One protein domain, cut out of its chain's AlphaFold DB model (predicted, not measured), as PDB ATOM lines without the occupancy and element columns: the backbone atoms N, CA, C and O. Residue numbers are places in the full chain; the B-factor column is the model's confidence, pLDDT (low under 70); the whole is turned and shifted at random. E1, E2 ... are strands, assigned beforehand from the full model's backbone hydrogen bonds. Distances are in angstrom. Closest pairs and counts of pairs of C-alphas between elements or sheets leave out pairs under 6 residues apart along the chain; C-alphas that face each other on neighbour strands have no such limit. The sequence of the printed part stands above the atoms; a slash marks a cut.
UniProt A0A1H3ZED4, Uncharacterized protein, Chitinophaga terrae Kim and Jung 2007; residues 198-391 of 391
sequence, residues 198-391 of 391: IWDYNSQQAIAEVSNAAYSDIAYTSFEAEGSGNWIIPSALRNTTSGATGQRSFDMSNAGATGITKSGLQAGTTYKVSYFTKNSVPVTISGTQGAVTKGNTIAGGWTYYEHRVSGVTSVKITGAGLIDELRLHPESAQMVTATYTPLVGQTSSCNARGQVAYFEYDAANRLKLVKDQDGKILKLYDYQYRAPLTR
ATOM      1  N   ILE A 198     -30.826 -22.461  -9.341       98.75
ATOM      2  CA  ILE A 198     -30.605 -21.092  -9.822       98.75
ATOM      3  C   ILE A 198     -29.782 -20.359  -8.768       98.75
ATOM      4  O   ILE A 198     -30.169 -20.316  -7.600       98.75
ATOM      5  N   TRP A 199     -28.662 -19.782  -9.197       98.25
ATOM      6  CA  TRP A 199     -27.735 -19.030  -8.354       98.25
ATOM      7  C   TRP A 199     -27.857 -17.529  -8.619       98.25
ATOM      8  O   TRP A 199     -28.083 -17.110  -9.754       98.25
ATOM      9  N   ASP A 200     -27.693 -16.732  -7.570       97.38
ATOM     10  CA  ASP A 200     -27.718 -15.266  -7.609       97.38
ATOM     11  C   ASP A 200     -26.773 -14.720  -6.521       97.38
ATOM     12  O   ASP A 200     -25.961 -15.476  -5.967       97.38
ATOM     13  N   TYR A 201     -26.851 -13.427  -6.207       96.75
ATOM     14  CA  TYR A 201     -25.946 -12.757  -5.264       96.75
ATOM     15  C   TYR A 201     -24.482 -12.934  -5.692       96.75
ATOM     16  O   TYR A 201     -23.627 -13.384  -4.930       96.75
ATOM     17  N   ASN A 202     -24.204 -12.600  -6.945       95.50
ATOM     18  CA  ASN A 202     -22.965 -12.804  -7.687       95.50
ATOM     19  C   ASN A 202     -22.540 -14.275  -7.752       95.50
ATOM     20  O   ASN A 202     -21.366 -14.594  -7.562       95.50
ATOM     21  N   SER A 203     -23.502 -15.170  -8.004       95.12
ATOM     22  CA  SER A 203     -23.299 -16.627  -8.038       95.12
ATOM     23  C   SER A 203     -22.755 -17.208  -6.724       95.12
ATOM     24  O   SER A 203     -22.040 -18.208  -6.736       95.12
ATOM     25  N   GLN A 204     -23.070 -16.587  -5.584       96.12
ATOM     26  CA  GLN A 204     -22.622 -17.054  -4.264       96.12
ATOM     27  C   GLN A 204     -23.709 -17.800  -3.489       96.12
ATOM     28  O   GLN A 204     -23.386 -18.499  -2.530       96.12
ATOM     29  N   GLN A 205     -24.982 -17.637  -3.859       97.31
ATOM     30  CA  GLN A 205     -26.109 -18.235  -3.142       97.31
ATOM     31  C   GLN A 205     -27.076 -18.915  -4.111       97.31
ATOM     32  O   GLN A 205     -27.498 -18.311  -5.098       97.31
ATOM     33  N   ALA A 206     -27.465 -20.152  -3.803       97.88
ATOM     34  CA  ALA A 206     -28.562 -20.819  -4.490       97.88
ATOM     35  C   ALA A 206     -29.884 -20.208  -4.011       97.88
ATOM     36  O   ALA A 206     -30.221 -20.267  -2.824       97.88
ATOM     37  N   ILE A 207     -30.625 -19.602  -4.934       98.38
ATOM     38  CA  ILE A 207     -31.895 -18.924  -4.657       98.38
ATOM     39  C   ILE A 207     -33.111 -19.783  -5.010       98.38
ATOM     40  O   ILE A 207     -34.192 -19.548  -4.472       98.38
ATOM     41  N   ALA A 208     -32.935 -20.798  -5.859       98.75
ATOM     42  CA  ALA A 208     -33.920 -21.850  -6.070       98.75
ATOM     43  C   ALA A 208     -33.248 -23.214  -6.206       98.75
ATOM     44  O   ALA A 208     -32.245 -23.352  -6.905       98.75
ATOM     45  N   GLU A 209     -33.869 -24.211  -5.592       98.62
ATOM     46  CA  GLU A 209     -33.628 -25.632  -5.804       98.62
ATOM     47  C   GLU A 209     -34.903 -26.236  -6.397       98.62
ATOM     48  O   GLU A 209     -36.000 -26.044  -5.861       98.62
ATOM     49  N   VAL A 210     -34.776 -26.936  -7.524       98.56
ATOM     50  CA  VAL A 210     -35.908 -27.524  -8.243       98.56
ATOM     51  C   VAL A 210     -35.665 -29.002  -8.488       98.56
ATOM     52  O   VAL A 210     -34.772 -29.374  -9.250       98.56
ATOM     53  N   SER A 211     -36.490 -29.846  -7.873       97.19
ATOM     54  CA  SER A 211     -36.482 -31.284  -8.117       97.19
ATOM     55  C   SER A 211     -37.448 -31.653  -9.242       97.19
ATOM     56  O   SER A 211     -38.511 -31.050  -9.400       97.19
ATOM     57  N   ASN A 212     -37.070 -32.667 -10.018       96.25
ATOM     58  CA  ASN A 212     -37.805 -33.190 -11.167       96.25
ATOM     59  C   ASN A 212     -38.009 -32.163 -12.303       96.25
ATOM     60  O   ASN A 212     -39.066 -32.117 -12.932       96.25
ATOM     61  N   ALA A 213     -37.001 -31.322 -12.559       96.88
ATOM     62  CA  ALA A 213     -37.027 -30.352 -13.652       96.88
ATOM     63  C   ALA A 213     -35.652 -30.152 -14.286       96.88
ATOM     64  O   ALA A 213     -34.629 -30.127 -13.596       96.88
ATOM     65  N   ALA A 214     -35.639 -29.937 -15.602       96.94
ATOM     66  CA  ALA A 214     -34.437 -29.516 -16.301       96.94
ATOM     67  C   ALA A 214     -34.133 -28.024 -16.071       96.94
ATOM     68  O   ALA A 214     -35.053 -27.223 -15.938       96.94
ATOM     69  N   TYR A 215     -32.854 -27.625 -16.103       97.81
ATOM     70  CA  TYR A 215     -32.449 -26.226 -15.910       97.81
ATOM     71  C   TYR A 215     -33.063 -25.285 -16.964       97.81
ATOM     72  O   TYR A 215     -33.463 -24.162 -16.666       97.81
ATOM     73  N   SER A 216     -33.227 -25.766 -18.202       97.25
ATOM     74  CA  SER A 216     -33.900 -25.033 -19.282       97.25
ATOM     75  C   SER A 216     -35.400 -24.822 -19.048       97.25
ATOM     76  O   SER A 216     -35.981 -23.919 -19.649       97.25
ATOM     77  N   ASP A 217     -36.017 -25.625 -18.183       98.06
ATOM     78  CA  ASP A 217     -37.455 -25.638 -17.899       98.06
ATOM     79  C   ASP A 217     -37.828 -24.883 -16.622       98.06
ATOM     80  O   ASP A 217     -38.987 -24.918 -16.208       98.06
ATOM     81  N   ILE A 218     -36.869 -24.190 -16.004       98.81
ATOM     82  CA  ILE A 218     -37.085 -23.441 -14.768       98.81
ATOM     83  C   ILE A 218     -36.711 -21.967 -14.919       98.81
ATOM     84  O   ILE A 218     -35.806 -21.598 -15.675       98.81
ATOM     85  N   ALA A 219     -37.411 -21.121 -14.174       98.94
ATOM     86  CA  ALA A 219     -37.029 -19.738 -13.936       98.94
ATOM     87  C   ALA A 219     -37.528 -19.294 -12.558       98.94
ATOM     88  O   ALA A 219     -38.584 -19.733 -12.101       98.94
ATOM     89  N   TYR A 220     -36.770 -18.439 -11.886       98.88
ATOM     90  CA  TYR A 220     -37.123 -17.941 -10.565       98.88
ATOM     91  C   TYR A 220     -36.468 -16.593 -10.273       98.88
ATOM     92  O   TYR A 220     -35.289 -16.413 -10.543       98.88
ATOM     93  N   THR A 221     -37.195 -15.665  -9.660       98.62
ATOM     94  CA  THR A 221     -36.585 -14.496  -9.021       98.62
ATOM     95  C   THR A 221     -37.459 -13.987  -7.873       98.62
ATOM     96  O   THR A 221     -38.684 -13.935  -7.989       98.62
ATOM     97  N   SER A 222     -36.820 -13.582  -6.777       98.00
ATOM     98  CA  SER A 222     -37.403 -12.745  -5.713       98.00
ATOM     99  C   SER A 222     -37.040 -11.268  -5.879       98.00
ATOM    100  O   SER A 222     -37.291 -10.448  -5.008       98.00
ATOM    101  N   PHE A 223     -36.370 -10.912  -6.980       98.12
ATOM    102  CA  PHE A 223     -35.948  -9.545  -7.277       98.12
ATOM    103  C   PHE A 223     -34.969  -8.910  -6.267       98.12
ATOM    104  O   PHE A 223     -34.735  -7.698  -6.313       98.12
ATOM    105  N   GLU A 224     -34.376  -9.720  -5.387       97.50
ATOM    106  CA  GLU A 224     -33.472  -9.266  -4.329       97.50
ATOM    107  C   GLU A 224     -32.078  -8.892  -4.823       97.50
ATOM    108  O   GLU A 224     -31.432  -8.033  -4.227       97.50
ATOM    109  N   ALA A 225     -31.608  -9.522  -5.892       94.50
ATOM    110  CA  ALA A 225     -30.235  -9.416  -6.354       94.50
ATOM    111  C   ALA A 225     -30.173  -9.087  -7.855       94.50
ATOM    112  O   ALA A 225     -31.169  -8.681  -8.468       94.50
ATOM    113  N   GLU A 226     -28.973  -9.129  -8.423       93.62
ATOM    114  CA  GLU A 226     -28.705  -8.709  -9.796       93.62
ATOM    115  C   GLU A 226     -29.184  -9.713 -10.854       93.62
ATOM    116  O   GLU A 226     -29.409  -9.327 -12.006       93.62
ATOM    117  N   GLY A 227     -29.355 -10.980 -10.481       92.56
ATOM    118  CA  GLY A 227     -29.816 -12.036 -11.363       92.56
ATOM    119  C   GLY A 227     -31.280 -11.890 -11.777       92.56
ATOM    120  O   GLY A 227     -32.153 -11.416 -11.048       92.56
ATOM    121  N   SER A 228     -31.580 -12.352 -12.990       95.75
ATOM    122  CA  SER A 228     -32.957 -12.511 -13.471       95.75
ATOM    123  C   SER A 228     -33.473 -13.948 -13.343       95.75
ATOM    124  O   SER A 228     -34.611 -14.217 -13.714       95.75
ATOM    125  N   GLY A 229     -32.631 -14.870 -12.859       97.12
ATOM    126  CA  GLY A 229     -32.916 -16.295 -12.674       97.12
ATOM    127  C   GLY A 229     -33.685 -16.930 -13.831       97.12
ATOM    128  O   GLY A 229     -34.803 -17.419 -13.681       97.12
ATOM    129  N   ASN A 230     -33.057 -16.892 -15.007       98.19
ATOM    130  CA  ASN A 230     -33.551 -17.372 -16.301       98.19
ATOM    131  C   ASN A 230     -34.733 -16.599 -16.908       98.19
ATOM    132  O   ASN A 230     -35.099 -16.876 -18.052       98.19
ATOM    133  N   TRP A 231     -35.301 -15.605 -16.224       98.62
ATOM    134  CA  TRP A 231     -36.239 -14.669 -16.840       98.62
ATOM    135  C   TRP A 231     -35.512 -13.628 -17.698       98.62
ATOM    136  O   TRP A 231     -34.379 -13.234 -17.423       98.62
ATOM    137  N   ILE A 232     -36.204 -13.109 -18.707       98.44
ATOM    138  CA  ILE A 232     -35.857 -11.856 -19.376       98.44
ATOM    139  C   ILE A 232     -36.773 -10.784 -18.793       98.44
ATOM    140  O   ILE A 232     -37.981 -10.779 -19.049       98.44
ATOM    141  N   ILE A 233     -36.194  -9.890 -17.992       98.25
ATOM    142  CA  ILE A 233     -36.905  -8.799 -17.319       98.25
ATOM    143  C   ILE A 233     -36.503  -7.488 -18.009       98.25
ATOM    144  O   ILE A 233     -35.325  -7.138 -17.996       98.25
ATOM    145  N   PRO A 234     -37.446  -6.742 -18.609       97.12
ATOM    146  CA  PRO A 234     -37.132  -5.592 -19.465       97.12
ATOM    147  C   PRO A 234     -36.693  -4.329 -18.701       97.12
ATOM    148  O   PRO A 234     -36.303  -3.347 -19.325       97.12
ATOM    149  N   SER A 235     -36.760  -4.329 -17.366       96.62
ATOM    150  CA  SER A 235     -36.361  -3.197 -16.526       96.62
ATOM    151  C   SER A 235     -35.561  -3.662 -15.313       96.62
ATOM    152  O   SER A 235     -35.896  -4.660 -14.672       96.62
ATOM    153  N   ALA A 236     -34.519  -2.905 -14.969       95.88
ATOM    154  CA  ALA A 236     -33.723  -3.102 -13.758       95.88
ATOM    155  C   ALA A 236     -34.341  -2.430 -12.516       95.88
ATOM    156  O   ALA A 236     -33.863  -2.648 -11.407       95.88
ATOM    157  N   LEU A 237     -35.402  -1.627 -12.674       97.25
ATOM    158  CA  LEU A 237     -36.054  -0.957 -11.547       97.25
ATOM    159  C   LEU A 237     -36.716  -1.978 -10.617       97.25
ATOM    160  O   LEU A 237     -37.350  -2.933 -11.075       97.25
ATOM    161  N   ARG A 238     -36.564  -1.761  -9.309       97.56
ATOM    162  CA  ARG A 238     -37.126  -2.588  -8.234       97.56
ATOM    163  C   ARG A 238     -37.830  -1.706  -7.216       97.56
ATOM    164  O   ARG A 238     -37.347  -0.619  -6.908       97.56
ATOM    165  N   ASN A 239     -38.944  -2.191  -6.681       97.50
ATOM    166  CA  ASN A 239     -39.499  -1.644  -5.452       97.50
ATOM    167  C   ASN A 239     -38.655  -2.168  -4.284       97.50
ATOM    168  O   ASN A 239     -38.391  -3.363  -4.217       97.50
ATOM    169  N   THR A 240     -38.219  -1.289  -3.387       96.69
ATOM    170  CA  THR A 240     -37.375  -1.617  -2.226       96.69
ATOM    171  C   THR A 240     -38.078  -1.404  -0.884       96.69
ATOM    172  O   THR A 240     -37.438  -1.425   0.163       96.69
ATOM    173  N   THR A 241     -39.385  -1.144  -0.911       94.56
ATOM    174  CA  THR A 241     -40.186  -0.797   0.275       94.56
ATOM    175  C   THR A 241     -41.127  -1.916   0.710       94.56
ATOM    176  O   THR A 241     -41.785  -1.805   1.742       94.56
ATOM    177  N   SER A 242     -41.251  -2.974  -0.094       94.31
ATOM    178  CA  SER A 242     -42.210  -4.046   0.130       94.31
ATOM    179  C   SER A 242     -41.859  -5.254  -0.731       94.31
ATOM    180  O   SER A 242     -41.925  -5.143  -1.949       94.31
ATOM    181  N   GLY A 243     -41.633  -6.408  -0.105       96.62
ATOM    182  CA  GLY A 243     -41.558  -7.732  -0.738       96.62
ATOM    183  C   GLY A 243     -42.519  -8.707  -0.053       96.62
ATOM    184  O   GLY A 243     -42.953  -8.452   1.076       96.62
ATOM    185  N   ALA A 244     -42.922  -9.773  -0.740       97.38
ATOM    186  CA  ALA A 244     -43.577 -10.923  -0.107       97.38
ATOM    187  C   ALA A 244     -42.526 -11.800   0.588       97.38
ATOM    188  O   ALA A 244     -42.768 -12.362   1.654       97.38
ATOM    189  N   THR A 245     -41.341 -11.857  -0.001       97.38
ATOM    190  CA  THR A 245     -40.105 -12.427   0.522       97.38
ATOM    191  C   THR A 245     -39.002 -11.389   0.439       97.38
ATOM    192  O   THR A 245     -39.124 -10.426  -0.310       97.38
ATOM    193  N   GLY A 246     -37.949 -11.545   1.245       95.94
ATOM    194  CA  GLY A 246     -36.890 -10.541   1.301       95.94
ATOM    195  C   GLY A 246     -37.437  -9.131   1.568       95.94
ATOM    196  O   GLY A 246     -38.207  -8.935   2.511       95.94
ATOM    197  N   GLN A 247     -37.002  -8.148   0.785       95.06
ATOM    198  CA  GLN A 247     -37.345  -6.726   0.928       95.06
ATOM    199  C   GLN A 247     -37.798  -6.076  -0.385       95.06
ATOM    200  O   GLN A 247     -38.384  -4.985  -0.368       95.06
ATOM    201  N   ARG A 248     -37.496  -6.697  -1.524       97.56
ATOM    202  CA  ARG A 248     -37.703  -6.137  -2.852       97.56
ATOM    203  C   ARG A 248     -38.876  -6.803  -3.552       97.56
ATOM    204  O   ARG A 248     -39.312  -7.895  -3.225       97.56
ATOM    205  N   SER A 249     -39.414  -6.094  -4.532       98.25
ATOM    206  CA  SER A 249     -40.409  -6.631  -5.452       98.25
ATOM    207  C   SER A 249     -40.305  -5.938  -6.806       98.25
ATOM    208  O   SER A 249     -39.556  -4.968  -6.985       98.25
ATOM    209  N   PHE A 250     -41.089  -6.394  -7.775       98.44
ATOM    210  CA  PHE A 250     -41.144  -5.791  -9.101       98.44
ATOM    211  C   PHE A 250     -42.509  -5.168  -9.380       98.44
ATOM    212  O   PHE A 250     -43.535  -5.792  -9.142       98.44
ATOM    213  N   ASP A 251     -42.531  -3.939  -9.896       97.81
ATOM    214  CA  ASP A 251     -43.756  -3.324 -10.413       97.81
ATOM    215  C   ASP A 251     -43.925  -3.676 -11.892       97.81
ATOM    216  O   ASP A 251     -43.122  -3.262 -12.733       97.81
ATOM    217  N   MET A 252     -44.980  -4.423 -12.215       97.75
ATOM    218  CA  MET A 252     -45.281  -4.880 -13.572       97.75
ATOM    219  C   MET A 252     -45.496  -3.743 -14.569       97.75
ATOM    220  O   MET A 252     -45.275  -3.948 -15.766       97.75
ATOM    221  N   SER A 253     -45.822  -2.532 -14.112       96.25
ATOM    222  CA  SER A 253     -45.866  -1.351 -14.980       96.25
ATOM    223  C   SER A 253     -44.508  -1.049 -15.629       96.25
ATOM    224  O   SER A 253     -44.471  -0.575 -16.763       96.25
ATOM    225  N   ASN A 254     -43.395  -1.417 -14.983       97.38
ATOM    226  CA  ASN A 254     -42.050  -1.297 -15.556       97.38
ATOM    227  C   ASN A 254     -41.762  -2.331 -16.654       97.38
ATOM    228  O   ASN A 254     -40.805  -2.159 -17.407       97.38
ATOM    229  N   ALA A 255     -42.551  -3.409 -16.751       97.06
ATOM    230  CA  ALA A 255     -42.440  -4.369 -17.847       97.06
ATOM    231  C   ALA A 255     -43.234  -3.964 -19.095       97.06
ATOM    232  O   ALA A 255     -42.887  -4.379 -20.206       97.06
ATOM    233  N   GLY A 256     -44.278  -3.145 -18.924       94.56
ATOM    234  CA  GLY A 256     -45.109  -2.636 -20.012       94.56
ATOM    235  C   GLY A 256     -45.635  -3.737 -20.942       94.56
ATOM    236  O   GLY A 256     -45.919  -4.860 -20.525       94.56
ATOM    237  N   ALA A 257     -45.753  -3.416 -22.233       94.62
ATOM    238  CA  ALA A 257     -46.230  -4.357 -23.252       94.62
ATOM    239  C   ALA A 257     -45.216  -5.471 -23.592       94.62
ATOM    240  O   ALA A 257     -45.618  -6.541 -24.061       94.62
ATOM    241  N   THR A 258     -43.921  -5.227 -23.351       96.50
ATOM    242  CA  THR A 258     -42.846  -6.215 -23.540       96.50
ATOM    243  C   THR A 258     -43.043  -7.408 -22.610       96.50
ATOM    244  O   THR A 258     -42.936  -8.553 -23.051       96.50
ATOM    245  N   GLY A 259     -43.415  -7.139 -21.355       98.12
ATOM    246  CA  GLY A 259     -43.626  -8.161 -20.337       98.12
ATOM    247  C   GLY A 259     -42.331  -8.816 -19.852       98.12
ATOM    248  O   GLY A 259     -41.255  -8.622 -20.419       98.12
ATOM    249  N   ILE A 260     -42.439  -9.610 -18.788       98.75
ATOM    250  CA  ILE A 260     -41.374 -10.534 -18.370       98.75
ATOM    251  C   ILE A 260     -41.529 -11.812 -19.192       98.75
ATOM    252  O   ILE A 260     -42.647 -12.315 -19.326       98.75
ATOM    253  N   THR A 261     -40.443 -12.340 -19.757       98.81
ATOM    254  CA  THR A 261     -40.520 -13.500 -20.660       98.81
ATOM    255  C   THR A 261     -39.553 -14.618 -20.300       98.81
ATOM    256  O   THR A 261     -38.492 -14.384 -19.724       98.81
ATOM    257  N   LYS A 262     -39.919 -15.849 -20.665       98.56
ATOM    258  CA  LYS A 262     -39.041 -17.026 -20.649       98.56
ATOM    259  C   LYS A 262     -39.273 -17.809 -21.932       98.56
ATOM    260  O   LYS A 262     -40.410 -18.166 -22.225       98.56
ATOM    261  N   SER A 263     -38.214 -18.080 -22.688       97.94
ATOM    262  CA  SER A 263     -38.237 -18.891 -23.914       97.94
ATOM    263  C   SER A 263     -37.538 -20.240 -23.709       97.94
ATOM    264  O   SER A 263     -36.953 -20.490 -22.653       97.94
ATOM    265  N   GLY A 264     -37.613 -21.127 -24.706       97.19
ATOM    266  CA  GLY A 264     -36.962 -22.444 -24.671       97.19
ATOM    267  C   GLY A 264     -37.716 -23.497 -23.855       97.19
ATOM    268  O   GLY A 264     -37.113 -24.477 -23.430       97.19
ATOM    269  N   LEU A 265     -39.013 -23.281 -23.619       98.31
ATOM    270  CA  LEU A 265     -39.884 -24.255 -22.964       98.31
ATOM    271  C   LEU A 265     -40.284 -25.364 -23.944       98.31
ATOM    272  O   LEU A 265     -40.311 -25.170 -25.163       98.31
ATOM    273  N   GLN A 266     -40.620 -26.524 -23.400       97.75
ATOM    274  CA  GLN A 266     -41.071 -27.690 -24.144       97.75
ATOM    275  C   GLN A 266     -42.592 -27.647 -24.306       97.75
ATOM    276  O   GLN A 266     -43.333 -27.739 -23.332       97.75
ATOM    277  N   ALA A 267     -43.077 -27.570 -25.548       96.44
ATOM    278  CA  ALA A 267     -44.514 -27.454 -25.829       96.44
ATOM    279  C   ALA A 267     -45.355 -28.623 -25.277       96.44
ATOM    280  O   ALA A 267     -46.524 -28.431 -24.944       96.44
ATOM    281  N   GLY A 268     -44.762 -29.818 -25.166       96.81
ATOM    282  CA  GLY A 268     -45.409 -31.002 -24.589       96.81
ATOM    283  C   GLY A 268     -45.484 -31.012 -23.057       96.81
ATOM    284  O   GLY A 268     -46.191 -31.846 -22.496       96.81
ATOM    285  N   THR A 269     -44.792 -30.098 -22.374       98.00
ATOM    286  CA  THR A 269     -44.765 -30.021 -20.910       98.00
ATOM    287  C   THR A 269     -45.813 -29.031 -20.411       98.00
ATOM    288  O   THR A 269     -46.012 -27.952 -20.974       98.00
ATOM    289  N   THR A 270     -46.500 -29.392 -19.326       98.50
ATOM    290  CA  THR A 270     -47.290 -28.423 -18.557       98.50
ATOM    291  C   THR A 270     -46.409 -27.802 -17.483       98.50
ATOM    292  O   THR A 270     -45.735 -28.512 -16.737       98.50
ATOM    293  N   TYR A 271     -46.465 -26.483 -17.373       98.81
ATOM    294  CA  TYR A 271     -45.756 -25.678 -16.393       98.81
ATOM    295  C   TYR A 271     -46.721 -25.048 -15.396       98.81
ATOM    296  O   TYR A 271     -47.886 -24.773 -15.700       98.81
ATOM    297  N   LYS A 272     -46.188 -24.758 -14.216       98.62
ATOM    298  CA  LYS A 272     -46.761 -23.831 -13.251       98.62
ATOM    299  C   LYS A 272     -45.985 -22.528 -13.316       98.62
ATOM    300  O   LYS A 272     -44.755 -22.551 -13.299       98.62
ATOM    301  N   VAL A 273     -46.703 -21.411 -13.383       98.81
ATOM    302  CA  VAL A 273     -46.135 -20.079 -13.160       98.81
ATOM    303  C   VAL A 273     -46.841 -19.456 -11.970       98.81
ATOM    304  O   VAL A 273     -48.062 -19.294 -12.003       98.81
ATOM    305  N   SER A 274     -46.097 -19.136 -10.918       98.75
ATOM    306  CA  SER A 274     -46.661 -18.596  -9.682       98.75
ATOM    307  C   SER A 274     -45.887 -17.400  -9.155       98.75
ATOM    308  O   SER A 274     -44.746 -17.166  -9.544       98.75
ATOM    309  N   TYR A 275     -46.566 -16.587  -8.353       98.75
ATOM    310  CA  TYR A 275     -46.055 -15.334  -7.804       98.75
ATOM    311  C   TYR A 275     -46.968 -14.856  -6.675       98.75
ATOM    312  O   TYR A 275     -48.144 -15.228  -6.593       98.75
ATOM    313  N   PHE A 276     -46.444 -13.978  -5.831       98.56
ATOM    314  CA  PHE A 276     -47.242 -13.159  -4.930       98.56
ATOM    315  C   PHE A 276     -47.539 -11.813  -5.580       98.56
ATOM    316  O   PHE A 276     -46.681 -11.241  -6.244       98.56
ATOM    317  N   THR A 277     -48.739 -11.268  -5.375       98.19
ATOM    318  CA  THR A 277     -49.082  -9.902  -5.796       98.19
ATOM    319  C   THR A 277     -49.873  -9.150  -4.733       98.19
ATOM    320  O   THR A 277     -50.649  -9.747  -3.987       98.19
ATOM    321  N   LYS A 278     -49.694  -7.826  -4.668       96.25
ATOM    322  CA  LYS A 278     -50.567  -6.929  -3.885       96.25
ATOM    323  C   LYS A 278     -51.835  -6.513  -4.629       96.25
ATOM    324  O   LYS A 278     -52.680  -5.823  -4.063       96.25
ATOM    325  N   ASN A 279     -51.978  -6.905  -5.891       92.94
ATOM    326  CA  ASN A 279     -53.173  -6.600  -6.656       92.94
ATOM    327  C   ASN A 279     -54.349  -7.487  -6.248       92.94
ATOM    328  O   ASN A 279     -54.190  -8.629  -5.826       92.94
ATOM    329  N   SER A 280     -55.556  -6.975  -6.477       85.56
ATOM    330  CA  SER A 280     -56.801  -7.729  -6.319       85.56
ATOM    331  C   SER A 280     -57.065  -8.737  -7.449       85.56
ATOM    332  O   SER A 280     -57.977  -9.556  -7.329       85.56
ATOM    333  N   VAL A 281     -56.298  -8.671  -8.543       90.94
ATOM    334  CA  VAL A 281     -56.458  -9.479  -9.764       90.94
ATOM    335  C   VAL A 281     -55.092 -10.060 -10.163       90.94
ATOM    336  O   VAL A 281     -54.094  -9.341 -10.052       90.94
ATOM    337  N   PRO A 282     -55.022 -11.325 -10.628       96.75
ATOM    338  CA  PRO A 282     -53.782 -11.909 -11.140       96.75
ATOM    339  C   PRO A 282     -53.253 -11.160 -12.370       96.75
ATOM    340  O   PRO A 282     -54.019 -10.569 -13.134       96.75
ATOM    341  N   VAL A 283     -51.939 -11.223 -12.592       97.56
ATOM    342  CA  VAL A 283     -51.328 -10.777 -13.851       97.56
ATOM    343  C   VAL A 283     -51.682 -11.733 -14.994       97.56
ATOM    344  O   VAL A 283     -52.068 -12.884 -14.784       97.56
ATOM    345  N   THR A 284     -51.541 -11.265 -16.229       97.81
ATOM    346  CA  THR A 284     -51.829 -12.063 -17.423       97.81
ATOM    347  C   THR A 284     -50.593 -12.853 -17.830       97.81
ATOM    348  O   THR A 284     -49.530 -12.274 -18.046       97.81
ATOM    349  N   ILE A 285     -50.741 -14.169 -18.002       98.44
ATOM    350  CA  ILE A 285     -49.669 -15.061 -18.461       98.44
ATOM    351  C   ILE A 285     -50.110 -15.765 -19.741       98.44
ATOM    352  O   ILE A 285     -51.126 -16.469 -19.763       98.44
ATOM    353  N   SER A 286     -49.355 -15.580 -20.824       98.12
ATOM    354  CA  SER A 286     -49.644 -16.229 -22.106       98.12
ATOM    355  C   SER A 286     -49.640 -17.754 -21.975       98.12
ATOM    356  O   SER A 286     -48.722 -18.321 -21.385       98.12
ATOM    357  N   GLY A 287     -50.633 -18.417 -22.569       97.69
ATOM    358  CA  GLY A 287     -50.757 -19.877 -22.529       97.69
ATOM    359  C   GLY A 287     -51.403 -20.435 -21.257       97.69
ATOM    360  O   GLY A 287     -51.472 -21.658 -21.129       97.69
ATOM    361  N   THR A 288     -51.887 -19.577 -20.346       98.44
ATOM    362  CA  THR A 288     -52.697 -20.001 -19.188       98.44
ATOM    363  C   THR A 288     -53.882 -20.849 -19.649       98.44
ATOM    364  O   THR A 288     -54.607 -20.464 -20.567       98.44
ATOM    365  N   GLN A 289     -54.085 -21.984 -18.989       97.62
ATOM    366  CA  GLN A 289     -55.188 -22.907 -19.205       97.62
ATOM    367  C   GLN A 289     -56.107 -22.922 -17.986       97.62
ATOM    368  O   GLN A 289     -55.643 -23.056 -16.855       97.62
ATOM    369  N   GLY A 290     -57.415 -22.864 -18.228       95.88
ATOM    370  CA  GLY A 290     -58.415 -22.925 -17.165       95.88
ATOM    371  C   GLY A 290     -58.387 -21.711 -16.231       95.88
ATOM    372  O   GLY A 290     -57.921 -20.630 -16.590       95.88
ATOM    373  N   ALA A 291     -58.946 -21.892 -15.034       96.56
ATOM    374  CA  ALA A 291     -58.991 -20.851 -14.016       96.56
ATOM    375  C   ALA A 291     -57.637 -20.698 -13.309       96.56
ATOM    376  O   ALA A 291     -56.954 -21.683 -13.034       96.56
ATOM    377  N   VAL A 292     -57.282 -19.457 -12.971       98.06
ATOM    378  CA  VAL A 292     -56.101 -19.159 -12.152       98.06
ATOM    379  C   VAL A 292     -56.383 -19.556 -10.706       98.06
ATOM    380  O   VAL A 292     -57.396 -19.152 -10.129       98.06
ATOM    381  N   THR A 293     -55.473 -20.314 -10.101       97.44
ATOM    382  CA  THR A 293     -55.578 -20.705  -8.695       97.44
ATOM    383  C   THR A 293     -55.172 -19.532  -7.812       97.44
ATOM    384  O   THR A 293     -54.059 -19.020  -7.927       97.44
ATOM    385  N   LYS A 294     -56.064 -19.118  -6.909       97.06
ATOM    386  CA  LYS A 294     -55.781 -18.131  -5.859       97.06
ATOM    387  C   LYS A 294     -55.427 -18.860  -4.565       97.06
ATOM    388  O   LYS A 294     -56.225 -19.655  -4.074       97.06
ATOM    389  N   GLY A 295     -54.242 -18.592  -4.031       94.50
ATOM    390  CA  GLY A 295     -53.788 -19.089  -2.734       94.50
ATOM    391  C   GLY A 295     -54.071 -18.111  -1.593       94.50
ATOM    392  O   GLY A 295     -54.934 -17.236  -1.689       94.50
ATOM    393  N   ASN A 296     -53.323 -18.265  -0.501       92.75
ATOM    394  CA  ASN A 296     -53.482 -17.436   0.690       92.75
ATOM    395  C   ASN A 296     -52.978 -16.005   0.470       92.75
ATOM    396  O   ASN A 296     -52.018 -15.766  -0.269       92.75
ATOM    397  N   THR A 297     -53.607 -15.069   1.180       96.25
ATOM    398  CA  THR A 297     -53.060 -13.734   1.417       96.25
ATOM    399  C   THR A 297     -52.259 -13.769   2.714       96.25
ATOM    400  O   THR A 297     -52.813 -14.107   3.756       96.25
ATOM    401  N   ILE A 298     -50.973 -13.444   2.642       95.19
ATOM    402  CA  ILE A 298     -50.031 -13.481   3.767       95.19
ATOM    403  C   ILE A 298     -49.898 -12.099   4.429       95.19
ATOM    404  O   ILE A 298     -50.459 -11.101   3.947       95.19
ATOM    405  N   ALA A 299     -49.145 -12.020   5.531       89.06
ATOM    406  CA  ALA A 299     -48.872 -10.752   6.202       89.06
ATOM    407  C   ALA A 299     -48.310  -9.704   5.216       89.06
ATOM    408  O   ALA A 299     -47.498  -9.999   4.344       89.06
ATOM    409  N   GLY A 300     -48.787  -8.459   5.321       90.50
ATOM    410  CA  GLY A 300     -48.414  -7.385   4.392       90.50
ATOM    411  C   GLY A 300     -49.259  -7.295   3.114       90.50
ATOM    412  O   GLY A 300     -48.985  -6.421   2.289       90.50
ATOM    413  N   GLY A 301     -50.303  -8.124   2.963       95.38
ATOM    414  CA  GLY A 301     -51.319  -7.991   1.907       95.38
ATOM    415  C   GLY A 301     -50.942  -8.628   0.567       95.38
ATOM    416  O   GLY A 301     -51.526  -8.295  -0.462       95.38
ATOM    417  N   TRP A 302     -49.962  -9.527   0.567       97.56
ATOM    418  CA  TRP A 302     -49.522 -10.256  -0.617       97.56
ATOM    419  C   TRP A 302     -50.350 -11.518  -0.815       97.56
ATOM    420  O   TRP A 302     -50.482 -12.315   0.104       97.56
ATOM    421  N   THR A 303     -50.889 -11.726  -2.010       97.75
ATOM    422  CA  THR A 303     -51.710 -12.894  -2.344       97.75
ATOM    423  C   THR A 303     -51.000 -13.775  -3.358       97.75
ATOM    424  O   THR A 303     -50.560 -13.278  -4.393       97.75
ATOM    425  N   TYR A 304     -50.915 -15.075  -3.075       98.12
ATOM    426  CA  TYR A 304     -50.354 -16.064  -3.997       98.12
ATOM    427  C   TYR A 304     -51.314 -16.356  -5.157       98.12
ATOM    428  O   TYR A 304     -52.505 -16.593  -4.935       98.12
ATOM    429  N   TYR A 305     -50.793 -16.408  -6.381       98.19
ATOM    430  CA  TYR A 305     -51.508 -16.900  -7.559       98.19
ATOM    431  C   TYR A 305     -50.660 -17.910  -8.330       98.19
ATOM    432  O   TYR A 305     -49.440 -17.783  -8.405       98.19
ATOM    433  N   GLU A 306     -51.321 -18.895  -8.934       98.38
ATOM    434  CA  GLU A 306     -50.694 -19.934  -9.750       98.38
ATOM    435  C   GLU A 306     -51.473 -20.149 -11.051       98.38
ATOM    436  O   GLU A 306     -52.689 -20.357 -11.057       98.38
ATOM    437  N   HIS A 307     -50.744 -20.111 -12.162       98.69
ATOM    438  CA  HIS A 307     -51.239 -20.361 -13.507       98.69
ATOM    439  C   HIS A 307     -50.730 -21.714 -13.988       98.69
ATOM    440  O   HIS A 307     -49.526 -21.978 -13.964       98.69
ATOM    441  N   ARG A 308     -51.641 -22.539 -14.503       98.50
ATOM    442  CA  ARG A 308     -51.291 -23.730 -15.274       98.50
ATOM    443  C   ARG A 308     -51.092 -23.330 -16.730       98.50
ATOM    444  O   ARG A 308     -52.001 -22.771 -17.335       98.50
ATOM    445  N   VAL A 309     -49.922 -23.593 -17.297       98.50
ATOM    446  CA  VAL A 309     -49.541 -23.175 -18.654       98.50
ATOM    447  C   VAL A 309     -49.120 -24.401 -19.460       98.50
ATOM    448  O   VAL A 309     -48.324 -25.201 -18.981       98.50
ATOM    449  N   SER A 310     -49.620 -24.577 -20.681       97.38
ATOM    450  CA  SER A 310     -49.254 -25.725 -21.532       97.38
ATOM    451  C   SER A 310     -49.295 -25.377 -23.016       97.38
ATOM    452  O   SER A 310     -49.934 -24.398 -23.398       97.38
ATOM    453  N   GLY A 311     -48.667 -26.200 -23.862       97.12
ATOM    454  CA  GLY A 311     -48.702 -26.011 -25.316       97.12
ATOM    455  C   GLY A 311     -47.878 -24.814 -25.798       97.12
ATOM    456  O   GLY A 311     -48.156 -24.272 -26.865       97.12
ATOM    457  N   VAL A 312     -46.892 -24.372 -25.011       97.50
ATOM    458  CA  VAL A 312     -46.087 -23.178 -25.297       97.50
ATOM    459  C   VAL A 312     -44.593 -23.482 -25.313       97.50
ATOM    460  O   VAL A 312     -44.104 -24.300 -24.542       97.50
ATOM    461  N   THR A 313     -43.851 -22.765 -26.155       98.25
ATOM    462  CA  THR A 313     -42.374 -22.749 -26.149       98.25
ATOM    463  C   THR A 313     -41.798 -21.515 -25.453       98.25
ATOM    464  O   THR A 313     -40.584 -21.384 -25.267       98.25
ATOM    465  N   SER A 314     -42.671 -20.588 -25.058       98.31
ATOM    466  CA  SER A 314     -42.334 -19.406 -24.278       98.31
ATOM    467  C   SER A 314     -43.536 -18.914 -23.478       98.31
ATOM    468  O   SER A 314     -44.683 -19.144 -23.861       98.31
ATOM    469  N   VAL A 315     -43.270 -18.209 -22.386       98.50
ATOM    470  CA  VAL A 315     -44.282 -17.460 -21.640       98.50
ATOM    471  C   VAL A 315     -43.953 -15.975 -21.636       98.50
ATOM    472  O   VAL A 315     -42.783 -15.586 -21.627       98.50
ATOM    473  N   LYS A 316     -45.000 -15.155 -21.610       98.69
ATOM    474  CA  LYS A 316     -44.952 -13.711 -21.410       98.69
ATOM    475  C   LYS A 316     -45.943 -13.317 -20.324       98.69
ATOM    476  O   LYS A 316     -47.118 -13.679 -20.399       98.69
ATOM    477  N   ILE A 317     -45.455 -12.549 -19.360       98.56
ATOM    478  CA  ILE A 317     -46.206 -12.047 -18.215       98.56
ATOM    479  C   ILE A 317     -46.404 -10.542 -18.401       98.56
ATOM    480  O   ILE A 317     -45.428  -9.799 -18.522       98.56
ATOM    481  N   THR A 318     -47.654 -10.089 -18.427       98.12
ATOM    482  CA  THR A 318     -48.031  -8.674 -18.555       98.12
ATOM    483  C   THR A 318     -49.074  -8.288 -17.512       98.12
ATOM    484  O   THR A 318     -49.812  -9.126 -16.999       98.12
ATOM    485  N   GLY A 319     -49.152  -7.000 -17.190       94.62
ATOM    486  CA  GLY A 319     -50.087  -6.478 -16.199       94.62
ATOM    487  C   GLY A 319     -49.571  -5.186 -15.581       94.62
ATOM    488  O   GLY A 319     -48.688  -4.536 -16.136       94.62
ATOM    489  N   ALA A 320     -50.113  -4.839 -14.424       94.31
ATOM    490  CA  ALA A 320     -49.669  -3.718 -13.601       94.31
ATOM    491  C   ALA A 320     -49.481  -4.192 -12.157       94.31
ATOM    492  O   ALA A 320     -49.867  -5.315 -11.840       94.31
ATOM    493  N   GLY A 321     -48.922  -3.348 -11.292       95.69
ATOM    494  CA  GLY A 321     -48.834  -3.588  -9.854       95.69
ATOM    495  C   GLY A 321     -47.714  -4.534  -9.429       95.69
ATOM    496  O   GLY A 321     -46.982  -5.094 -10.244       95.69
ATOM    497  N   LEU A 322     -47.557  -4.668  -8.112       98.19
ATOM    498  CA  LEU A 322     -46.396  -5.327  -7.528       98.19
ATOM    499  C   LEU A 322     -46.524  -6.849  -7.586       98.19
ATOM    500  O   LEU A 322     -47.549  -7.399  -7.173       98.19
ATOM    501  N   ILE A 323     -45.457  -7.506  -8.030       98.56
ATOM    502  CA  ILE A 323     -45.253  -8.948  -7.928       98.56
ATOM    503  C   ILE A 323     -43.949  -9.268  -7.196       98.56
ATOM    504  O   ILE A 323     -43.002  -8.481  -7.229       98.56
ATOM    505  N   ASP A 324     -43.904 -10.436  -6.571       98.62
ATOM    506  CA  ASP A 324     -42.714 -11.011  -5.944       98.62
ATOM    507  C   ASP A 324     -42.746 -12.552  -6.035       98.62
ATOM    508  O   ASP A 324     -43.794 -13.118  -6.362       98.62
ATOM    509  N   GLU A 325     -41.626 -13.230  -5.760       98.25
ATOM    510  CA  GLU A 325     -41.494 -14.700  -5.777       98.25
ATOM    511  C   GLU A 325     -41.965 -15.307  -7.106       98.25
ATOM    512  O   GLU A 325     -42.778 -16.232  -7.144       98.25
ATOM    513  N   LEU A 326     -41.481 -14.759  -8.225       98.81
ATOM    514  CA  LEU A 326     -41.903 -15.188  -9.553       98.81
ATOM    515  C   LEU A 326     -41.219 -16.502  -9.938       98.81
ATOM    516  O   LEU A 326     -40.019 -16.529 -10.209       98.81
ATOM    517  N   ARG A 327     -42.003 -17.573 -10.027       98.88
ATOM    518  CA  ARG A 327     -41.567 -18.957 -10.252       98.88
ATOM    519  C   ARG A 327     -42.107 -19.496 -11.565       98.88
ATOM    520  O   ARG A 327     -43.261 -19.249 -11.906       98.88
ATOM    521  N   LEU A 328     -41.308 -20.293 -12.260       98.88
ATOM    522  CA  LEU A 328     -41.723 -21.148 -13.367       98.88
ATOM    523  C   LEU A 328     -41.020 -22.495 -13.250       98.88
ATOM    524  O   LEU A 328     -39.796 -22.543 -13.157       98.88
ATOM    525  N   HIS A 329     -41.787 -23.580 -13.285       98.81
ATOM    526  CA  HIS A 329     -41.265 -24.948 -13.346       98.81
ATOM    527  C   HIS A 329     -42.324 -25.917 -13.904       98.81
ATOM    528  O   HIS A 329     -43.508 -25.570 -13.926       98.81
ATOM    529  N   PRO A 330     -41.951 -27.130 -14.356       98.50
ATOM    530  CA  PRO A 330     -42.916 -28.160 -14.741       98.50
ATOM    531  C   PRO A 330     -43.917 -28.475 -13.621       98.50
ATOM    532  O   PRO A 330     -43.579 -28.427 -12.439       98.50
ATOM    533  N   GLU A 331     -45.146 -28.847 -13.975       97.81
ATOM    534  CA  GLU A 331     -46.210 -29.189 -13.015       97.81
ATOM    535  C   GLU A 331     -45.838 -30.379 -12.109       97.81
ATOM    536  O   GLU A 331     -46.267 -30.432 -10.959       97.81
ATOM    537  N   SER A 332     -44.995 -31.291 -12.601       96.75
ATOM    538  CA  SER A 332     -44.465 -32.443 -11.860       96.75
ATOM    539  C   SER A 332     -43.266 -32.124 -10.962       96.75
ATOM    540  O   SER A 332     -42.773 -33.019 -10.272       96.75
ATOM    541  N   ALA A 333     -42.756 -30.893 -11.009       97.88
ATOM    542  CA  ALA A 333     -41.573 -30.463 -10.280       97.88
ATOM    543  C   ALA A 333     -41.924 -29.812  -8.939       97.88
ATOM    544  O   ALA A 333     -43.036 -29.316  -8.736       97.88
ATOM    545  N   GLN A 334     -40.951 -29.777  -8.031       97.88
ATOM    546  CA  GLN A 334     -41.056 -29.050  -6.767       97.88
ATOM    547  C   GLN A 334     -39.938 -28.021  -6.678       97.88
ATOM    548  O   GLN A 334     -38.771 -28.374  -6.809       97.88
ATOM    549  N   MET A 335     -40.303 -26.763  -6.437       98.75
ATOM    550  CA  MET A 335     -39.362 -25.659  -6.276       98.75
ATOM    551  C   MET A 335     -39.371 -25.166  -4.830       98.75
ATOM    552  O   MET A 335     -40.428 -24.842  -4.284       98.75
ATOM    553  N   VAL A 336     -38.192 -25.085  -4.224       98.75
ATOM    554  CA  VAL A 336     -37.959 -24.402  -2.950       98.75
ATOM    555  C   VAL A 336     -37.064 -23.207  -3.222       98.75
ATOM    556  O   VAL A 336     -36.087 -23.318  -3.960       98.75
ATOM    557  N   THR A 337     -37.409 -22.064  -2.644       98.81
ATOM    558  CA  THR A 337     -36.691 -20.811  -2.872       98.81
ATOM    559  C   THR A 337     -36.204 -20.211  -1.569       98.81
ATOM    560  O   THR A 337     -36.740 -20.506  -0.492       98.81
ATOM    561  N   ALA A 338     -35.191 -19.358  -1.671       98.62
ATOM    562  CA  ALA A 338     -34.642 -18.619  -0.550       98.62
ATOM    563  C   ALA A 338     -34.206 -17.210  -0.964       98.62
ATOM    564  O   ALA A 338     -33.771 -16.974  -2.093       98.62
ATOM    565  N   THR A 339     -34.293 -16.279  -0.016       98.56
ATOM    566  CA  THR A 339     -33.668 -14.951  -0.098       98.56
ATOM    567  C   THR A 339     -32.604 -14.824   0.981       98.56
ATOM    568  O   THR A 339     -32.675 -15.529   1.990       98.56
ATOM    569  N   TYR A 340     -31.628 -13.937   0.794       98.25
ATOM    570  CA  TYR A 340     -30.482 -13.817   1.689       98.25
ATOM    571  C   TYR A 340     -30.125 -12.359   1.956       98.25
ATOM    572  O   TYR A 340     -30.235 -11.494   1.094       98.25
ATOM    573  N   THR A 341     -29.573 -12.116   3.140       96.50
ATOM    574  CA  THR A 341     -28.674 -10.985   3.363       96.50
ATOM    575  C   THR A 341     -27.238 -11.512   3.290       96.50
ATOM    576  O   THR A 341     -26.871 -12.358   4.115       96.50
ATOM    577  N   PRO A 342     -26.415 -11.059   2.321       93.38
ATOM    578  CA  PRO A 342     -25.029 -11.505   2.194       93.38
ATOM    579  C   PRO A 342     -24.255 -11.378   3.509       93.38
ATOM    580  O   PRO A 342     -24.395 -10.384   4.218       93.38
ATOM    581  N   LEU A 343     -23.432 -12.385   3.820       93.31
ATOM    582  CA  LEU A 343     -22.625 -12.486   5.052       93.31
ATOM    583  C   LEU A 343     -23.418 -12.596   6.369       93.31
ATOM    584  O   LEU A 343     -22.803 -12.661   7.431       93.31
ATOM    585  N   VAL A 344     -24.752 -12.641   6.315       96.06
ATOM    586  CA  VAL A 344     -25.618 -12.824   7.489       96.06
ATOM    587  C   VAL A 344     -26.308 -14.179   7.417       96.06
ATOM    588  O   VAL A 344     -26.098 -15.030   8.276       96.06
ATOM    589  N   GLY A 345     -27.101 -14.402   6.371       95.75
ATOM    590  CA  GLY A 345     -27.839 -15.645   6.198       95.75
ATOM    591  C   GLY A 345     -29.135 -15.465   5.424       95.75
ATOM    592  O   GLY A 345     -29.432 -14.403   4.876       95.75
ATOM    593  N   GLN A 346     -29.908 -16.541   5.373       98.00
ATOM    594  CA  GLN A 346     -31.205 -16.589   4.716       98.00
ATOM    595  C   GLN A 346     -32.215 -15.676   5.424       98.00
ATOM    596  O   GLN A 346     -32.322 -15.742   6.643       98.00
ATOM    597  N   THR A 347     -32.968 -14.862   4.687       98.12
ATOM    598  CA  THR A 347     -34.000 -13.941   5.209       98.12
ATOM    599  C   THR A 347     -35.419 -14.467   5.035       98.12
ATOM    600  O   THR A 347     -36.299 -14.180   5.848       98.12
ATOM    601  N   SER A 348     -35.654 -15.290   4.017       98.25
ATOM    602  CA  SER A 348     -36.906 -16.028   3.849       98.25
ATOM    603  C   SER A 348     -36.682 -17.327   3.085       98.25
ATOM    604  O   SER A 348     -35.696 -17.468   2.362       98.25
ATOM    605  N   SER A 349     -37.595 -18.281   3.226       98.25
ATOM    606  CA  SER A 349     -37.792 -19.372   2.266       98.25
ATOM    607  C   SER A 349     -39.240 -19.437   1.852       98.25
ATOM    608  O   SER A 349     -40.126 -19.077   2.625       98.25
ATOM    609  N   CYS A 350     -39.485 -19.972   0.666       98.25
ATOM    610  CA  CYS A 350     -40.828 -20.331   0.266       98.25
ATOM    611  C   CYS A 350     -40.834 -21.728  -0.366       98.25
ATOM    612  O   CYS A 350     -40.097 -22.022  -1.310       98.25
ATOM    613  N   ASN A 351     -41.639 -22.621   0.208       97.62
ATOM    614  CA  ASN A 351     -41.648 -24.038  -0.155       97.62
ATOM    615  C   ASN A 351     -42.427 -24.307  -1.459       97.62
ATOM    616  O   ASN A 351     -43.031 -23.407  -2.047       97.62
ATOM    617  N   ALA A 352     -42.475 -25.572  -1.891       96.56
ATOM    618  CA  ALA A 352     -43.158 -25.985  -3.124       96.56
ATOM    619  C   ALA A 352     -44.685 -25.773  -3.122       96.56
ATOM    620  O   ALA A 352     -45.322 -25.891  -4.165       96.56
ATOM    621  N   ARG A 353     -45.288 -25.468  -1.964       93.31
ATOM    622  CA  ARG A 353     -46.718 -25.151  -1.817       93.31
ATOM    623  C   ARG A 353     -46.989 -23.645  -1.757       93.31
ATOM    624  O   ARG A 353     -48.122 -23.258  -1.495       93.31
ATOM    625  N   GLY A 354     -45.968 -22.807  -1.945       94.31
ATOM    626  CA  GLY A 354     -46.095 -21.355  -1.829       94.31
ATOM    627  C   GLY A 354     -46.212 -20.860  -0.384       94.31
ATOM    628  O   GLY A 354     -46.731 -19.773  -0.163       94.31
ATOM    629  N   GLN A 355     -45.787 -21.650   0.611       96.38
ATOM    630  CA  GLN A 355     -45.796 -21.223   2.013       96.38
ATOM    631  C   GLN A 355     -44.453 -20.610   2.385       96.38
ATOM    632  O   GLN A 355     -43.407 -21.234   2.172       96.38
ATOM    633  N   VAL A 356     -44.502 -19.417   2.973       98.00
ATOM    634  CA  VAL A 356     -43.321 -18.616   3.307       98.00
ATOM    635  C   VAL A 356     -42.927 -18.811   4.772       98.00
ATOM    636  O   VAL A 356     -43.782 -18.924   5.652       98.00
ATOM    637  N   ALA A 357     -41.625 -18.824   5.039       98.06
ATOM    638  CA  ALA A 357     -41.054 -18.643   6.367       98.06
ATOM    639  C   ALA A 357     -40.069 -17.470   6.346       98.06
ATOM    640  O   ALA A 357     -39.351 -17.282   5.361       98.06
ATOM    641  N   TYR A 358     -40.016 -16.708   7.437       98.44
ATOM    642  CA  TYR A 358     -39.128 -15.555   7.595       98.44
ATOM    643  C   TYR A 358     -38.111 -15.790   8.704       98.44
ATOM    644  O   TYR A 358     -38.431 -16.390   9.733       98.44
ATOM    645  N   PHE A 359     -36.902 -15.277   8.504       98.44
ATOM    646  CA  PHE A 359     -35.769 -15.446   9.403       98.44
ATOM    647  C   PHE A 359     -35.238 -14.068   9.785       98.44
ATOM    648  O   PHE A 359     -34.845 -13.281   8.923       98.44
ATOM    649  N   GLU A 360     -35.228 -13.774  11.080       97.94
ATOM    650  CA  GLU A 360     -34.719 -12.509  11.608       97.94
ATOM    651  C   GLU A 360     -33.493 -12.762  12.467       97.94
ATOM    652  O   GLU A 360     -33.442 -13.741  13.214       97.94
ATOM    653  N   TYR A 361     -32.533 -11.848  12.389       97.81
ATOM    654  CA  TYR A 361     -31.249 -11.945  13.069       97.81
ATOM    655  C   TYR A 361     -31.125 -10.859  14.139       97.81
ATOM    656  O   TYR A 361     -31.778  -9.814  14.070       97.81
ATOM    657  N   ASP A 362     -30.317 -11.118  15.161       96.00
ATOM    658  CA  ASP A 362     -29.938 -10.102  16.138       96.00
ATOM    659  C   ASP A 362     -28.832  -9.172  15.600       96.00
ATOM    660  O   ASP A 362     -28.326  -9.342  14.493       96.00
ATOM    661  N   ALA A 363     -28.436  -8.175  16.397       94.75
ATOM    662  CA  ALA A 363     -27.401  -7.209  16.014       94.75
ATOM    663  C   ALA A 363     -26.000  -7.830  15.823       94.75
ATOM    664  O   ALA A 363     -25.099  -7.157  15.330       94.75
ATOM    665  N   ALA A 364     -25.812  -9.092  16.216       95.38
ATOM    666  CA  ALA A 364     -24.589  -9.859  16.016       95.38
ATOM    667  C   ALA A 364     -24.701 -10.834  14.827       95.38
ATOM    668  O   ALA A 364     -23.866 -11.727  14.699       95.38
ATOM    669  N   ASN A 365     -25.713 -10.676  13.960       96.19
ATOM    670  CA  ASN A 365     -25.973 -11.520  12.791       96.19
ATOM    671  C   ASN A 365     -26.251 -12.995  13.131       96.19
ATOM    672  O   ASN A 365     -25.961 -13.887  12.336       96.19
ATOM    673  N   ARG A 366     -26.839 -13.277  14.300       96.31
ATOM    674  CA  ARG A 366     -27.256 -14.635  14.692       96.31
ATOM    675  C   ARG A 366     -28.762 -14.791  14.563       96.31
ATOM    676  O   ARG A 366     -29.498 -13.859  14.878       96.31
ATOM    677  N   LEU A 367     -29.220 -15.964  14.124       97.50
ATOM    678  CA  LEU A 367     -30.645 -16.248  13.951       97.50
ATOM    679  C   LEU A 367     -31.391 -16.055  15.276       97.50
ATOM    680  O   LEU A 367     -31.126 -16.745  16.249       97.50
ATOM    681  N   LYS A 368     -32.352 -15.141  15.303       97.94
ATOM    682  CA  LYS A 368     -33.121 -14.770  16.493       97.94
ATOM    683  C   LYS A 368     -34.545 -15.306  16.437       97.94
ATOM    684  O   LYS A 368     -35.034 -15.839  17.431       97.94
ATOM    685  N   LEU A 369     -35.220 -15.167  15.295       98.12
ATOM    686  CA  LEU A 369     -36.606 -15.604  15.115       98.12
ATOM    687  C   LEU A 369     -36.775 -16.367  13.806       98.12
ATOM    688  O   LEU A 369     -36.211 -15.991  12.782       98.12
ATOM    689  N   VAL A 370     -37.627 -17.389  13.846       98.38
ATOM    690  CA  VAL A 370     -38.243 -17.986  12.656       98.38
ATOM    691  C   VAL A 370     -39.739 -17.743  12.753       98.38
ATOM    692  O   VAL A 370     -40.342 -18.081  13.777       98.38
ATOM    693  N   LYS A 371     -40.337 -17.161  11.717       98.25
ATOM    694  CA  LYS A 371     -41.768 -16.845  11.651       98.25
ATOM    695  C   LYS A 371     -42.432 -17.556  10.478       98.25
ATOM    696  O   LYS A 371     -41.774 -17.828   9.475       98.25
ATOM    697  N   ASP A 372     -43.719 -17.852  10.606       97.19
ATOM    698  CA  ASP A 372     -44.543 -18.300   9.482       97.19
ATOM    699  C   ASP A 372     -44.946 -17.129   8.568       97.19
ATOM    700  O   ASP A 372     -44.645 -15.964   8.839       97.19
ATOM    701  N   GLN A 373     -45.650 -17.448   7.483       95.94
ATOM    702  CA  GLN A 373     -46.147 -16.489   6.492       95.94
ATOM    703  C   GLN A 373     -47.117 -15.430   7.059       95.94
ATOM    704  O   GLN A 373     -47.305 -14.378   6.451       95.94
ATOM    705  N   ASP A 374     -47.723 -15.678   8.223       94.62
ATOM    706  CA  ASP A 374     -48.629 -14.741   8.896       94.62
ATOM    707  C   ASP A 374     -47.886 -13.878   9.936       94.62
ATOM    708  O   ASP A 374     -48.496 -13.074  10.645       94.62
ATOM    709  N   GLY A 375     -46.562 -14.034  10.041       94.12
ATOM    710  CA  GLY A 375     -45.711 -13.323  10.992       94.12
ATOM    711  C   GLY A 375     -45.726 -13.915  12.402       94.12
ATOM    712  O   GLY A 375     -45.161 -13.309  13.320       94.12
ATOM    713  N   LYS A 376     -46.337 -15.087  12.612       96.25
ATOM    714  CA  LYS A 376     -46.348 -15.747  13.922       96.25
ATOM    715  C   LYS A 376     -45.008 -16.417  14.171       96.25
ATOM    716  O   LYS A 376     -44.435 -17.052  13.291       96.25
ATOM    717  N   ILE A 377     -44.510 -16.288  15.396       97.88
ATOM    718  CA  ILE A 377     -43.225 -16.862  15.798       97.88
ATOM    719  C   ILE A 377     -43.362 -18.385  15.895       97.88
ATOM    720  O   ILE A 377     -44.145 -18.896  16.690       97.88
ATOM    721  N   LEU A 378     -42.558 -19.094  15.107       95.88
ATOM    722  CA  LEU A 378     -42.397 -20.546  15.161       95.88
ATOM    723  C   LEU A 378     -41.242 -20.946  16.081       95.88
ATOM    724  O   LEU A 378     -41.323 -21.958  16.775       95.88
ATOM    725  N   LYS A 379     -40.149 -20.172  16.067       97.50
ATOM    726  CA  LYS A 379     -38.963 -20.395  16.905       97.50
ATOM    727  C   LYS A 379     -38.380 -19.068  17.373       97.50
ATOM    728  O   LYS A 379     -38.336 -18.111  16.600       97.50
ATOM    729  N   LEU A 380     -37.891 -19.050  18.610       97.69
ATOM    730  CA  LEU A 380     -37.139 -17.949  19.205       97.69
ATOM    731  C   LEU A 380     -35.840 -18.497  19.788       97.69
ATOM    732  O   LEU A 380     -35.858 -19.502  20.497       97.69
ATOM    733  N   TYR A 381     -34.736 -17.822  19.493       96.50
ATOM    734  CA  TYR A 381     -33.416 -18.125  20.026       96.50
ATOM    735  C   TYR A 381     -32.994 -16.999  20.969       96.50
ATOM    736  O   TYR A 381     -32.910 -15.840  20.561       96.50
ATOM    737  N   ASP A 382     -32.751 -17.352  22.231       94.94
ATOM    738  CA  ASP A 382     -32.192 -16.451  23.237       94.94
ATOM    739  C   ASP A 382     -30.775 -16.906  23.594       94.94
ATOM    740  O   ASP A 382     -30.556 -18.038  24.030       94.94
ATOM    741  N   TYR A 383     -29.802 -16.032  23.356       94.06
ATOM    742  CA  TYR A 383     -28.390 -16.356  23.484       94.06
ATOM    743  C   TYR A 383     -27.794 -15.699  24.728       94.06
ATOM    744  O   TYR A 383     -27.578 -14.487  24.754       94.06
ATOM    745  N   GLN A 384     -27.445 -16.521  25.716       91.38
ATOM    746  CA  GLN A 384     -26.830 -16.084  26.967       91.38
ATOM    747  C   GLN A 384     -25.321 -16.351  26.952       91.38
ATOM    748  O   GLN A 384     -24.875 -17.439  26.581       91.38
ATOM    749  N   TYR A 385     -24.526 -15.365  27.368       82.88
ATOM    750  CA  TYR A 385     -23.069 -15.473  27.429       82.88
ATOM    751  C   TYR A 385     -22.583 -15.576  28.869       82.88
ATOM    752  O   TYR A 385     -23.060 -14.872  29.759       82.88
ATOM    753  N   ARG A 386     -21.578 -16.424  29.094       83.19
ATOM    754  CA  ARG A 386     -20.881 -16.471  30.377       83.19
ATOM    755  C   ARG A 386     -20.083 -15.178  30.552       83.19
ATOM    756  O   ARG A 386     -19.319 -14.804  29.665       83.19
ATOM    757  N   ALA A 387     -20.242 -14.521  31.698       78.38
ATOM    758  CA  ALA A 387     -19.399 -13.386  32.051       78.38
ATOM    759  C   ALA A 387     -17.916 -13.820  32.086       78.38
ATOM    760  O   ALA A 387     -17.627 -14.927  32.561       78.38
ATOM    761  N   PRO A 388     -16.976 -12.984  31.607       73.75
ATOM    762  CA  PRO A 388     -15.553 -13.259  31.749       73.75
ATOM    763  C   PRO A 388     -15.207 -13.474  33.225       73.75
ATOM    764  O   PRO A 388     -15.617 -12.688  34.080       73.75
ATOM    765  N   LEU A 389     -14.433 -14.519  33.526       73.50
ATOM    766  CA  LEU A 389     -13.806 -14.652  34.838       73.50
ATOM    767  C   LEU A 389     -12.754 -13.543  34.945       73.50
ATOM    768  O   LEU A 389     -11.696 -13.624  34.324       73.50
ATOM    769  N   THR A 390     -13.083 -12.477  35.669       71.25
ATOM    770  CA  THR A 390     -12.113 -11.444  36.043       71.25
ATOM    771  C   THR A 390     -11.296 -11.969  37.224       71.25
ATOM    772  O   THR A 390     -11.849 -12.594  38.129       71.25
ATOM    773  N   ARG A 391      -9.969 -11.821  37.142       51.91
ATOM    774  CA  ARG A 391      -9.013 -12.283  38.155       51.91
ATOM    775  C   ARG A 391      -8.793 -11.224  39.225       51.91
ATOM    776  O   ARG A 391      -8.752 -10.035  38.839       51.91
TER     777      ARG A 391
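This is residues 198 to 391 of the 391 residues of an uncharacterized protein of Chitinophaga terrae Kim and Jung 2007 (UniProt A0A1H3ZED4). What shape do these atoms make? They make a sandwich whose two sheets are only partly face to face: the seven-strand sheet E1 E2 E10 E11 E12 E13 E14 covers the five-strand sheet E3 E9 E5 E7 E6 in part, and E13 and E14 reach out beyond it. The small pair E4 and E8 lies at the opposite end, and residues 384 to 391 stick out as a tail that adds to the length. What is it built of? The 194 printed residues hold fourteen named strands, E1 to E14 in order, and no named helix; the class is all strand, with 82 residues in named elements, under half, and each sheet is antiparallel in the order given. How large is it? It is compact, with a radius of gyration of the C-alphas of 18.1 A, and spans 75 by 33 by 30 A.

Where do the first strands run? E1 is residues 198 to 200, starting at C-alpha 198 (-30.605, -21.092, -9.822); E2 is 205 to 211, E3 219 to 221, E4 260 to 263, and E5 271 to 277, 19.3 A long. Which strands follow? E6 is 293 to 298, E7 302 to 309, 22.2 A, E8 314 to 318, E9 322 to 330, 24.2 A, and E10 334 to 341, 24.1 A. Where does the last strand end? E11 is 345 to 350, E12 356 to 361, E13 367 to 372, and E14 377 to 380, ending at C-alpha 380 (-37.139, -17.949, 19.205).

How do the two sheets stand? The parts that face each other are 11.2 A centre to centre, with strands at 47 degrees; the closest C-alphas of E2 and E3, those of Ala 208 and Tyr 220, are 6.8 A apart. How are the strands paired? In a jelly roll, one long hairpin wound over both sheets, E2 pairs with E10 (N 209 to O 336, 2.9 A), E3 with E9 (N 219 to O 328, 3.0 A), E4 with E8 (N 260 to O 317, 3.0 A) and E5 with E7 (N 271 to O 309, 2.8 A). E10 to E14 form a meander, each strand the antiparallel neighbour of the one before, with N 358 and O 371 of E12 and E13 2.9 A apart. What bends? E9 bends by 53 degrees at residue 325.

What is the body's size? Without residues 384 to 391, which stand free, it spans 54 by 32 by 29 A. Which links are long? Those from E3 to E4 and E5 to E6 are long, and the printed part has no cut. Where is confidence low? Residue 391, the chain's last, is under 70.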